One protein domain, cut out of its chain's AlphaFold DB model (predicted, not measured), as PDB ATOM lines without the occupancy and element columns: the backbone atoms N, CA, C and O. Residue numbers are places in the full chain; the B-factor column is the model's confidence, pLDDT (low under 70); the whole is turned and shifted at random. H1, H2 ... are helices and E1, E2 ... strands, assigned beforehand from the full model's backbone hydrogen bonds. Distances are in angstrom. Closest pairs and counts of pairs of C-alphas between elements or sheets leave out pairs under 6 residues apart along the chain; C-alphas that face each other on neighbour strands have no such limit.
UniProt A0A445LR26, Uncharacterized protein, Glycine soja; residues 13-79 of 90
ATOM      1  N   LEU A  13     -51.418 -27.099  14.219       96.50
ATOM      2  CA  LEU A  13     -52.079 -28.286  13.676       96.50
ATOM      3  C   LEU A  13     -52.807 -29.019  14.794       96.50
ATOM      4  O   LEU A  13     -52.188 -29.450  15.766       96.50
ATOM      5  N   CYS A  14     -54.110 -29.217  14.628       96.19
ATOM      6  CA  CYS A  14     -54.927 -29.974  15.565       96.19
ATOM      7  C   CYS A  14     -55.360 -31.329  15.011       96.19
ATOM      8  O   CYS A  14     -55.396 -31.571  13.806       96.19
ATOM      9  N   ASN A  15     -55.759 -32.208  15.918       94.50
ATOM     10  CA  ASN A  15     -56.485 -33.418  15.599       94.50
ATOM     11  C   ASN A  15     -57.915 -33.072  15.149       94.50
ATOM     12  O   ASN A  15     -58.659 -32.402  15.866       94.50
ATOM     13  N   ASN A  16     -58.319 -33.594  13.993       89.12
ATOM     14  CA  ASN A  16     -59.604 -33.279  13.363       89.12
ATOM     15  C   ASN A  16     -60.842 -33.833  14.100       89.12
ATOM     16  O   ASN A  16     -61.959 -33.462  13.754       89.12
ATOM     17  N   LEU A  17     -60.671 -34.729  15.081       91.06
ATOM     18  CA  LEU A  17     -61.772 -35.353  15.826       91.06
ATOM     19  C   LEU A  17     -62.008 -34.699  17.189       91.06
ATOM     20  O   LEU A  17     -63.152 -34.458  17.562       91.06
ATOM     21  N   ASN A  18     -60.941 -34.431  17.947       91.06
ATOM     22  CA  ASN A  18     -61.031 -33.938  19.329       91.06
ATOM     23  C   ASN A  18     -60.459 -32.524  19.521       91.06
ATOM     24  O   ASN A  18     -60.470 -32.013  20.638       91.06
ATOM     25  N   SER A  19     -59.991 -31.878  18.446       89.88
ATOM     26  CA  SER A  19     -59.407 -30.528  18.466       89.88
ATOM     27  C   SER A  19     -58.193 -30.376  19.393       89.88
ATOM     28  O   SER A  19     -57.840 -29.263  19.777       89.88
ATOM     29  N   HIS A  20     -57.529 -31.475  19.765       93.75
ATOM     30  CA  HIS A  20     -56.274 -31.393  20.505       93.75
ATOM     31  C   HIS A  20     -55.150 -30.907  19.597       93.75
ATOM     32  O   HIS A  20     -54.992 -31.409  18.485       93.75
ATOM     33  N   VAL A  21     -54.351 -29.963  20.088       94.88
ATOM     34  CA  VAL A  21     -53.155 -29.483  19.391       94.88
ATOM     35  C   VAL A  21     -52.147 -30.628  19.285       94.88
ATOM     36  O   VAL A  21     -51.766 -31.224  20.292       94.88
ATOM     37  N   LEU A  22     -51.748 -30.939  18.055       97.00
ATOM     38  CA  LEU A  22     -50.760 -31.961  17.714       97.00
ATOM     39  C   LEU A  22     -49.412 -31.337  17.369       97.00
ATOM     40  O   LEU A  22     -48.383 -31.881  17.755       97.00
ATOM     41  N   GLN A  23     -49.411 -30.205  16.662       97.56
ATOM     42  CA  GLN A  23     -48.183 -29.529  16.259       97.56
ATOM     43  C   GLN A  23     -48.275 -28.030  16.495       97.56
ATOM     44  O   GLN A  23     -49.312 -27.417  16.233       97.56
ATOM     45  N   LEU A  24     -47.162 -27.464  16.948       96.50
ATOM     46  CA  LEU A  24     -46.946 -26.031  17.046       96.50
ATOM     47  C   LEU A  24     -45.698 -25.660  16.251       96.50
ATOM     48  O   LEU A  24     -44.610 -26.155  16.533       96.50
ATOM     49  N   HIS A  25     -45.884 -24.784  15.275       96.56
ATOM     50  CA  HIS A  25     -44.843 -24.196  14.442       96.56
ATOM     51  C   HIS A  25     -44.759 -22.717  14.805       96.56
ATOM     52  O   HIS A  25     -45.569 -21.911  14.353       96.56
ATOM     53  N   LEU A  26     -43.831 -22.385  15.697       93.31
ATOM     54  CA  LEU A  26     -43.591 -21.026  16.188       93.31
ATOM     55  C   LEU A  26     -42.235 -20.506  15.711       93.31
ATOM     56  O   LEU A  26     -41.671 -19.607  16.325       93.31
ATOM     57  N   ASN A  27     -41.676 -21.096  14.656       94.44
ATOM     58  CA  ASN A  27     -40.352 -20.757  14.176       94.44
ATOM     59  C   ASN A  27     -40.306 -19.363  13.548       94.44
ATOM     60  O   ASN A  27     -41.249 -18.906  12.900       94.44
ATOM     61  N   THR A  28     -39.152 -18.728  13.687       93.81
ATOM     62  CA  THR A  28     -38.842 -17.452  13.052       93.81
ATOM     63  C   THR A  28     -37.802 -17.689  11.959       93.81
ATOM     64  O   THR A  28     -36.776 -18.330  12.187       93.81
ATOM     65  N   SER A  29     -38.054 -17.203  10.741       93.12
ATOM     66  CA  SER A  29     -37.101 -17.359   9.635       93.12
ATOM     67  C   SER A  29     -36.079 -16.229   9.634       93.12
ATOM     68  O   SER A  29     -36.430 -15.097   9.312       93.12
ATOM     69  N   PHE A  30     -34.802 -16.530   9.893       89.06
ATOM     70  CA  PHE A  30     -33.715 -15.537   9.822       89.06
ATOM     71  C   PHE A  30     -33.658 -14.806   8.475       89.06
ATOM     72  O   PHE A  30     -33.347 -13.621   8.429       89.06
ATOM     73  N   SER A  31     -34.007 -15.492   7.382       90.50
ATOM     74  CA  SER A  31     -34.029 -14.903   6.040       90.50
ATOM     75  C   SER A  31     -34.991 -13.720   5.911       90.50
ATOM     76  O   SER A  31     -34.802 -12.899   5.026       90.50
ATOM     77  N   ALA A  32     -36.018 -13.632   6.763       90.44
ATOM     78  CA  ALA A  32     -36.980 -12.533   6.744       90.44
ATOM     79  C   ALA A  32     -36.393 -11.206   7.255       90.44
ATOM     80  O   ALA A  32     -37.017 -10.167   7.068       90.44
ATOM     81  N   PHE A  33     -35.212 -11.242   7.880       93.44
ATOM     82  CA  PHE A  33     -34.546 -10.076   8.464       93.44
ATOM     83  C   PHE A  33     -33.268  -9.694   7.719       93.44
ATOM     84  O   PHE A  33     -32.551  -8.807   8.163       93.44
ATOM     85  N   TYR A  34     -32.962 -10.354   6.602       93.25
ATOM     86  CA  TYR A  34     -31.901  -9.898   5.714       93.25
ATOM     87  C   TYR A  34     -32.479  -8.930   4.690       93.25
ATOM     88  O   TYR A  34     -33.347  -9.302   3.898       93.25
ATOM     89  N   HIS A  35     -31.964  -7.705   4.685       91.56
ATOM     90  CA  HIS A  35     -32.203  -6.753   3.611       91.56
ATOM     91  C   HIS A  35     -31.160  -6.970   2.518       91.56
ATOM     92  O   HIS A  35     -29.958  -7.031   2.788       91.56
ATOM     93  N   ASP A  36     -31.641  -7.124   1.286       91.81
ATOM     94  CA  ASP A  36     -30.798  -7.244   0.101       91.81
ATOM     95  C   ASP A  36     -30.506  -5.846  -0.449       91.81
ATOM     96  O   ASP A  36     -31.408  -5.134  -0.901       91.81
ATOM     97  N   TYR A  37     -29.240  -5.449  -0.382       87.44
ATOM     98  CA  TYR A  37     -28.723  -4.282  -1.077       87.44
ATOM     99  C   TYR A  37     -27.832  -4.761  -2.221       87.44
ATOM    100  O   TYR A  37     -27.094  -5.728  -2.058       87.44
ATOM    101  N   ASP A  38     -27.797  -4.025  -3.337       88.62
ATOM    102  CA  ASP A  38     -27.080  -4.391  -4.578       88.62
ATOM    103  C   ASP A  38     -25.629  -4.909  -4.399       88.62
ATOM    104  O   ASP A  38     -25.080  -5.538  -5.303       88.62
ATOM    105  N   SER A  39     -24.973  -4.626  -3.267       90.50
ATOM    106  CA  SER A  39     -23.581  -5.005  -2.984       90.50
ATOM    107  C   SER A  39     -23.344  -5.784  -1.683       90.50
ATOM    108  O   SER A  39     -22.225  -6.263  -1.489       90.50
ATOM    109  N   TYR A  40     -24.336  -5.924  -0.794       89.94
ATOM    110  CA  TYR A  40     -24.184  -6.650   0.471       89.94
ATOM    111  C   TYR A  40     -25.535  -6.973   1.121       89.94
ATOM    112  O   TYR A  40     -26.546  -6.339   0.840       89.94
ATOM    113  N   TYR A  41     -25.519  -7.936   2.042       90.88
ATOM    114  CA  TYR A  41     -26.663  -8.265   2.887       90.88
ATOM    115  C   TYR A  41     -26.478  -7.656   4.273       90.88
ATOM    116  O   TYR A  41     -25.412  -7.814   4.875       90.88
ATOM    117  N   GLU A  42     -27.519  -7.009   4.789       95.06
ATOM    118  CA  GLU A  42     -27.557  -6.499   6.162       95.06
ATOM    119  C   GLU A  42     -28.633  -7.228   6.957       95.06
ATOM    120  O   GLU A  42     -29.753  -7.399   6.477       95.06
ATOM    121  N   PHE A  43     -28.290  -7.674   8.164       94.00
ATOM    122  CA  PHE A  43     -29.248  -8.290   9.070       94.00
ATOM    123  C   PHE A  43     -29.874  -7.225   9.973       94.00
ATOM    124  O   PHE A  43     -29.172  -6.528  10.703       94.00
ATOM    125  N   ASP A  44     -31.197  -7.127   9.947       95.44
ATOM    126  CA  ASP A  44     -31.982  -6.225  10.782       95.44
ATOM    127  C   ASP A  44     -32.158  -6.822  12.187       95.44
ATOM    128  O   ASP A  44     -33.170  -7.453  12.507       95.44
ATOM    129  N   GLU A  45     -31.132  -6.655  13.030       93.81
ATOM    130  CA  GLU A  45     -31.149  -7.136  14.419       93.81
ATOM    131  C   GLU A  45     -32.306  -6.546  15.233       93.81
ATOM    132  O   GLU A  45     -32.847  -7.216  16.116       93.81
ATOM    133  N   GLU A  46     -32.690  -5.293  14.968       94.56
ATOM    134  CA  GLU A  46     -33.773  -4.639  15.696       94.56
ATOM    135  C   GLU A  46     -35.120  -5.271  15.344       94.56
ATOM    136  O   GLU A  46     -35.865  -5.647  16.254       94.56
ATOM    137  N   ALA A  47     -35.408  -5.466  14.054       94.06
ATOM    138  CA  ALA A  47     -36.600  -6.183  13.626       94.06
ATOM    139  C   ALA A  47     -36.591  -7.626  14.141       94.06
ATOM    140  O   ALA A  47     -37.603  -8.077  14.679       94.06
ATOM    141  N   TYR A  48     -35.461  -8.332  14.047       93.94
ATOM    142  CA  TYR A  48     -35.351  -9.690  14.572       93.94
ATOM    143  C   TYR A  48     -35.742  -9.746  16.050       93.94
ATOM    144  O   TYR A  48     -36.664 -10.473  16.401       93.94
ATOM    145  N   ARG A  49     -35.143  -8.898  16.892       91.44
ATOM    146  CA  ARG A  49     -35.417  -8.859  18.336       91.44
ATOM    147  C   ARG A  49     -36.865  -8.480  18.675       91.44
ATOM    148  O   ARG A  49     -37.376  -8.902  19.707       91.44
ATOM    149  N   ILE A  50     -37.522  -7.664  17.847       91.12
ATOM    150  CA  ILE A  50     -38.930  -7.271  18.041       91.12
ATOM    151  C   ILE A  50     -39.891  -8.412  17.676       91.12
ATOM    152  O   ILE A  50     -40.933  -8.556  18.316       91.12
ATOM    153  N   TRP A  51     -39.569  -9.190  16.640       91.44
ATOM    154  CA  TRP A  51     -40.486 -10.172  16.054       91.44
ATOM    155  C   TRP A  51     -40.213 -11.619  16.473       91.44
ATOM    156  O   TRP A  51     -41.144 -12.425  16.459       91.44
ATOM    157  N   SER A  52     -38.981 -11.961  16.851       93.19
ATOM    158  CA  SER A  52     -38.654 -13.284  17.376       93.19
ATOM    159  C   SER A  52     -39.279 -13.478  18.752       93.19
ATOM    160  O   SER A  52     -39.253 -12.576  19.592       93.19
ATOM    161  N   PHE A  53     -39.783 -14.678  19.025       91.25
ATOM    162  CA  PHE A  53     -40.128 -15.045  20.394       91.25
ATOM    163  C   PHE A  53     -38.861 -15.107  21.247       91.25
ATOM    164  O   PHE A  53     -37.806 -15.486  20.749       91.25
ATOM    165  N   GLY A  54     -38.961 -14.777  22.532       90.31
ATOM    166  CA  GLY A  54     -37.823 -14.907  23.431       90.31
ATOM    167  C   GLY A  54     -38.192 -15.052  24.897       90.31
ATOM    168  O   GLY A  54     -39.371 -15.145  25.250       90.31
ATOM    169  N   GLY A  55     -37.165 -15.102  25.745       88.88
ATOM    170  CA  GLY A  55     -37.302 -15.351  27.181       88.88
ATOM    171  C   GLY A  55     -37.612 -16.815  27.514       88.88
ATOM    172  O   GLY A  55     -37.334 -17.717  26.725       88.88
ATOM    173  N   ALA A  56     -38.177 -17.058  28.700       88.69
ATOM    174  CA  ALA A  56     -38.433 -18.409  29.188       88.69
ATOM    175  C   ALA A  56     -39.606 -19.088  28.463       88.69
ATOM    176  O   ALA A  56     -40.687 -18.520  28.282       88.69
ATOM    177  N   ILE A  57     -39.418 -20.363  28.124       87.44
ATOM    178  CA  ILE A  57     -40.475 -21.208  27.567       87.44
ATOM    179  C   ILE A  57     -41.572 -21.411  28.622       87.44
ATOM    180  O   ILE A  57     -41.311 -21.873  29.732       87.44
ATOM    181  N   SER A  58     -42.821 -21.096  28.265       87.12
ATOM    182  CA  SER A  58     -43.957 -21.215  29.187       87.12
ATOM    183  C   SER A  58     -44.171 -22.668  29.649       87.12
ATOM    184  O   SER A  58     -44.394 -23.540  28.802       87.12
ATOM    185  N   PRO A  59     -44.219 -22.943  30.970       86.31
ATOM    186  CA  PRO A  59     -44.522 -24.275  31.498       86.31
ATOM    187  C   PRO A  59     -45.881 -24.820  31.043       86.31
ATOM    188  O   PRO A  59     -46.060 -26.034  30.978       86.31
ATOM    189  N   CYS A  60     -46.821 -23.947  30.661       86.12
ATOM    190  CA  CYS A  60     -48.132 -24.336  30.136       86.12
ATOM    191  C   CYS A  60     -48.040 -25.149  28.833       86.12
ATOM    192  O   CYS A  60     -48.983 -25.859  28.495       86.12
ATOM    193  N   LEU A  61     -46.917 -25.101  28.099       88.50
ATOM    194  CA  LEU A  61     -46.701 -25.997  26.955       88.50
ATOM    195  C   LEU A  61     -46.729 -27.472  27.375       88.50
ATOM    196  O   LEU A  61     -47.165 -28.318  26.596       88.50
ATOM    197  N   ALA A  62     -46.362 -27.782  28.622       87.88
ATOM    198  CA  ALA A  62     -46.467 -29.129  29.170       87.88
ATOM    199  C   ALA A  62     -47.923 -29.605  29.315       87.88
ATOM    200  O   ALA A  62     -48.155 -30.811  29.438       87.88
ATOM    201  N   ASP A  63     -48.914 -28.708  29.303       90.50
ATOM    202  CA  ASP A  63     -50.337 -29.062  29.362       90.50
ATOM    203  C   ASP A  63     -50.894 -29.522  28.012       90.50
ATOM    204  O   ASP A  63     -51.943 -30.168  27.964       90.50
ATOM    205  N   LEU A  64     -50.164 -29.296  26.918       92.19
ATOM    206  CA  LEU A  64     -50.499 -29.812  25.594       92.19
ATOM    207  C   LEU A  64     -50.122 -31.299  25.490       92.19
ATOM    208  O   LEU A  64     -49.210 -31.687  24.767       92.19
ATOM    209  N   LYS A  65     -50.849 -32.162  26.211       93.38
ATOM    210  CA  LYS A  65     -50.534 -33.600  26.369       93.38
ATOM    211  C   LYS A  65     -50.512 -34.411  25.066       93.38
ATOM    212  O   LYS A  65     -50.013 -35.532  25.062       93.38
ATOM    213  N   HIS A  66     -51.074 -33.874  23.986       95.75
ATOM    214  CA  HIS A  66     -51.133 -34.518  22.670       95.75
ATOM    215  C   HIS A  66     -50.152 -33.918  21.653       95.75
ATOM    216  O   HIS A  66     -50.108 -34.387  20.515       95.75
ATOM    217  N   LEU A  67     -49.374 -32.908  22.057       95.69
ATOM    218  CA  LEU A  67     -48.366 -32.286  21.215       95.69
ATOM    219  C   LEU A  67     -47.286 -33.321  20.877       95.69
ATOM    220  O   LEU A  67     -46.665 -33.898  21.766       95.69
ATOM    221  N   ASN A  68     -47.078 -33.563  19.587       96.25
ATOM    222  CA  ASN A  68     -46.063 -34.483  19.074       96.25
ATOM    223  C   ASN A  68     -44.984 -33.779  18.241       96.25
ATOM    224  O   ASN A  68     -44.009 -34.416  17.849       96.25
ATOM    225  N   TYR A  69     -45.144 -32.476  18.001       97.56
ATOM    226  CA  TYR A  69     -44.170 -31.647  17.314       97.56
ATOM    227  C   TYR A  69     -44.215 -30.210  17.842       97.56
ATOM    228  O   TYR A  69     -45.289 -29.615  17.955       97.56
ATOM    229  N   LEU A  70     -43.044 -29.660  18.149       95.31
ATOM    230  CA  LEU A  70     -42.866 -28.284  18.596       95.31
ATOM    231  C   LEU A  70     -41.634 -27.706  17.901       95.31
ATOM    232  O   LEU A  70     -40.519 -28.147  18.171       95.31
ATOM    233  N   ASP A  71     -41.846 -26.729  17.026       95.38
ATOM    234  CA  ASP A  71     -40.774 -25.980  16.380       95.38
ATOM    235  C   ASP A  71     -40.692 -24.572  16.969       95.38
ATOM    236  O   ASP A  71     -41.596 -23.753  16.807       95.38
ATOM    237  N   LEU A  72     -39.595 -24.320  17.681       93.50
ATOM    238  CA  LEU A  72     -39.233 -23.029  18.263       93.50
ATOM    239  C   LEU A  72     -38.016 -22.412  17.557       93.50
ATOM    240  O   LEU A  72     -37.449 -21.446  18.062       93.50
ATOM    241  N   SER A  73     -37.571 -22.980  16.434       92.88
ATOM    242  CA  SER A  73     -36.309 -22.611  15.794       92.88
ATOM    243  C   SER A  73     -36.270 -21.150  15.337       92.88
ATOM    244  O   SER A  73     -37.285 -20.541  15.001       92.88
ATOM    245  N   GLY A  74     -35.069 -20.571  15.359       91.88
ATOM    246  CA  GLY A  74     -34.840 -19.188  14.943       91.88
ATOM    247  C   GLY A  74     -35.406 -18.124  15.881       91.88
ATOM    248  O   GLY A  74     -35.417 -16.955  15.514       91.88
ATOM    249  N   ASN A  75     -35.846 -18.503  17.079       92.94
ATOM    250  CA  ASN A  75     -36.253 -17.585  18.142       92.94
ATOM    251  C   ASN A  75     -35.154 -17.418  19.198       92.94
ATOM    252  O   ASN A  75     -34.267 -18.263  19.313       92.94
ATOM    253  N   ASP A  76     -35.276 -16.371  20.005       90.56
ATOM    254  CA  ASP A  76     -34.345 -15.982  21.066       90.56
ATOM    255  C   ASP A  76     -34.817 -16.473  22.449       90.56
ATOM    256  O   ASP A  76     -34.972 -15.716  23.411       90.56
ATOM    257  N   PHE A  77     -35.159 -17.764  22.539       88.94
ATOM    258  CA  PHE A  77     -35.580 -18.354  23.809       88.94
ATOM    259  C   PHE A  77     -34.387 -18.526  24.746       88.94
ATOM    260  O   PHE A  77     -33.419 -19.224  24.440       88.94
ATOM    261  N   GLU A  78     -34.515 -17.964  25.938       79.19
ATOM    262  CA  GLU A  78     -33.572 -18.166  27.022       79.19
ATOM    263  C   GLU A  78     -33.995 -19.417  27.798       79.19
ATOM    264  O   GLU A  78     -35.123 -19.535  28.285       79.19
ATOM    265  N   GLY A  79     -33.092 -20.388  27.916       64.69
ATOM    266  CA  GLY A  79     -33.278 -21.457  28.886       64.69
ATOM    267  C   GLY A  79     -32.987 -20.924  30.285       64.69
ATOM    268  O   GLY A  79     -31.955 -20.286  30.492       64.69
TER     269      GLY A  79
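This is residues 13 to 79 of the 90 residues of an uncharacterized protein of Glycine soja (UniProt A0A445LR26). The model is a long, flat, thinly built shape with a two-stranded piece towards each end: the parallel pair E1 and E4 towards one, and the hairpin of E2 and E3 at the other, with the short helices H1 and H2 touching each other at the hairpin's base. From H2 the chain folds back towards E1 through H3 and E4, and residues 54 to 77 make a loop, closed where residues 54 to 55 pair with residues 76 to 77. The printed part has 67 residues with three named helices and four named strands, in the order E1, H1, E2, E3, H2, H3, E4; the class is mixed, helices and strands, with 32 residues, under half, in named elements. It is only just loose, close to extended, with a radius of gyration of the C-alphas of 15.9 A and spans of 52 by 26 by 14 A.

E1, residues 21 to 25, is 11.0 A long and begins with C-alpha 21 at (-53.155, -29.483, 19.391). E4 is residues 69 to 71, 6.7 A, and ends with C-alpha 71 at (-40.774, -25.980, 16.380). H1 is residues 30 to 33, 5.7 A, and E2 is residues 34 to 37, 9.4 A. E3, residues 40 to 43, is 10.1 A long and begins with C-alpha 40 at (-24.184, -6.650, 0.471). H2, residues 45 to 51, is 10.0 A long, and H3 is residues 59 to 63, 7.8 A.

E1 and E4 are parallel neighbours at 21 degrees; N 71 and O 24 are within hydrogen-bond range at 2.9 A. Residues 13 to 14 pair antiparallel with residues 21 to 23 of E1. E2 and E3 form an antiparallel hairpin at 153 degrees, with N 35 and O 42 at 2.9 A. H1 and H2 touch, the closest C-alphas being those of Phe 33 and Tyr 48, 6.2 A apart. H3 touches no helix. Among the pairs that are apart are E1 and E2, E1 and H3, and H2 and E4. Every O i to N i+4 pair is within hydrogen-bond range in H2; in H3 it is 0 of 1, with 2 of 2 O i to N i+3 pairs within range, and H1 is too short for an O i to N i+4 pair.

The two C-alphas farthest apart are those of Asn 18 and Ser 39, 52.3 A. The printed part has no cut. The link from H2 to H3, with 7 residues, is short; the others are tight, and none is long. The mean pLDDT of the printed part is 91.7, and only residue 79 is under 70.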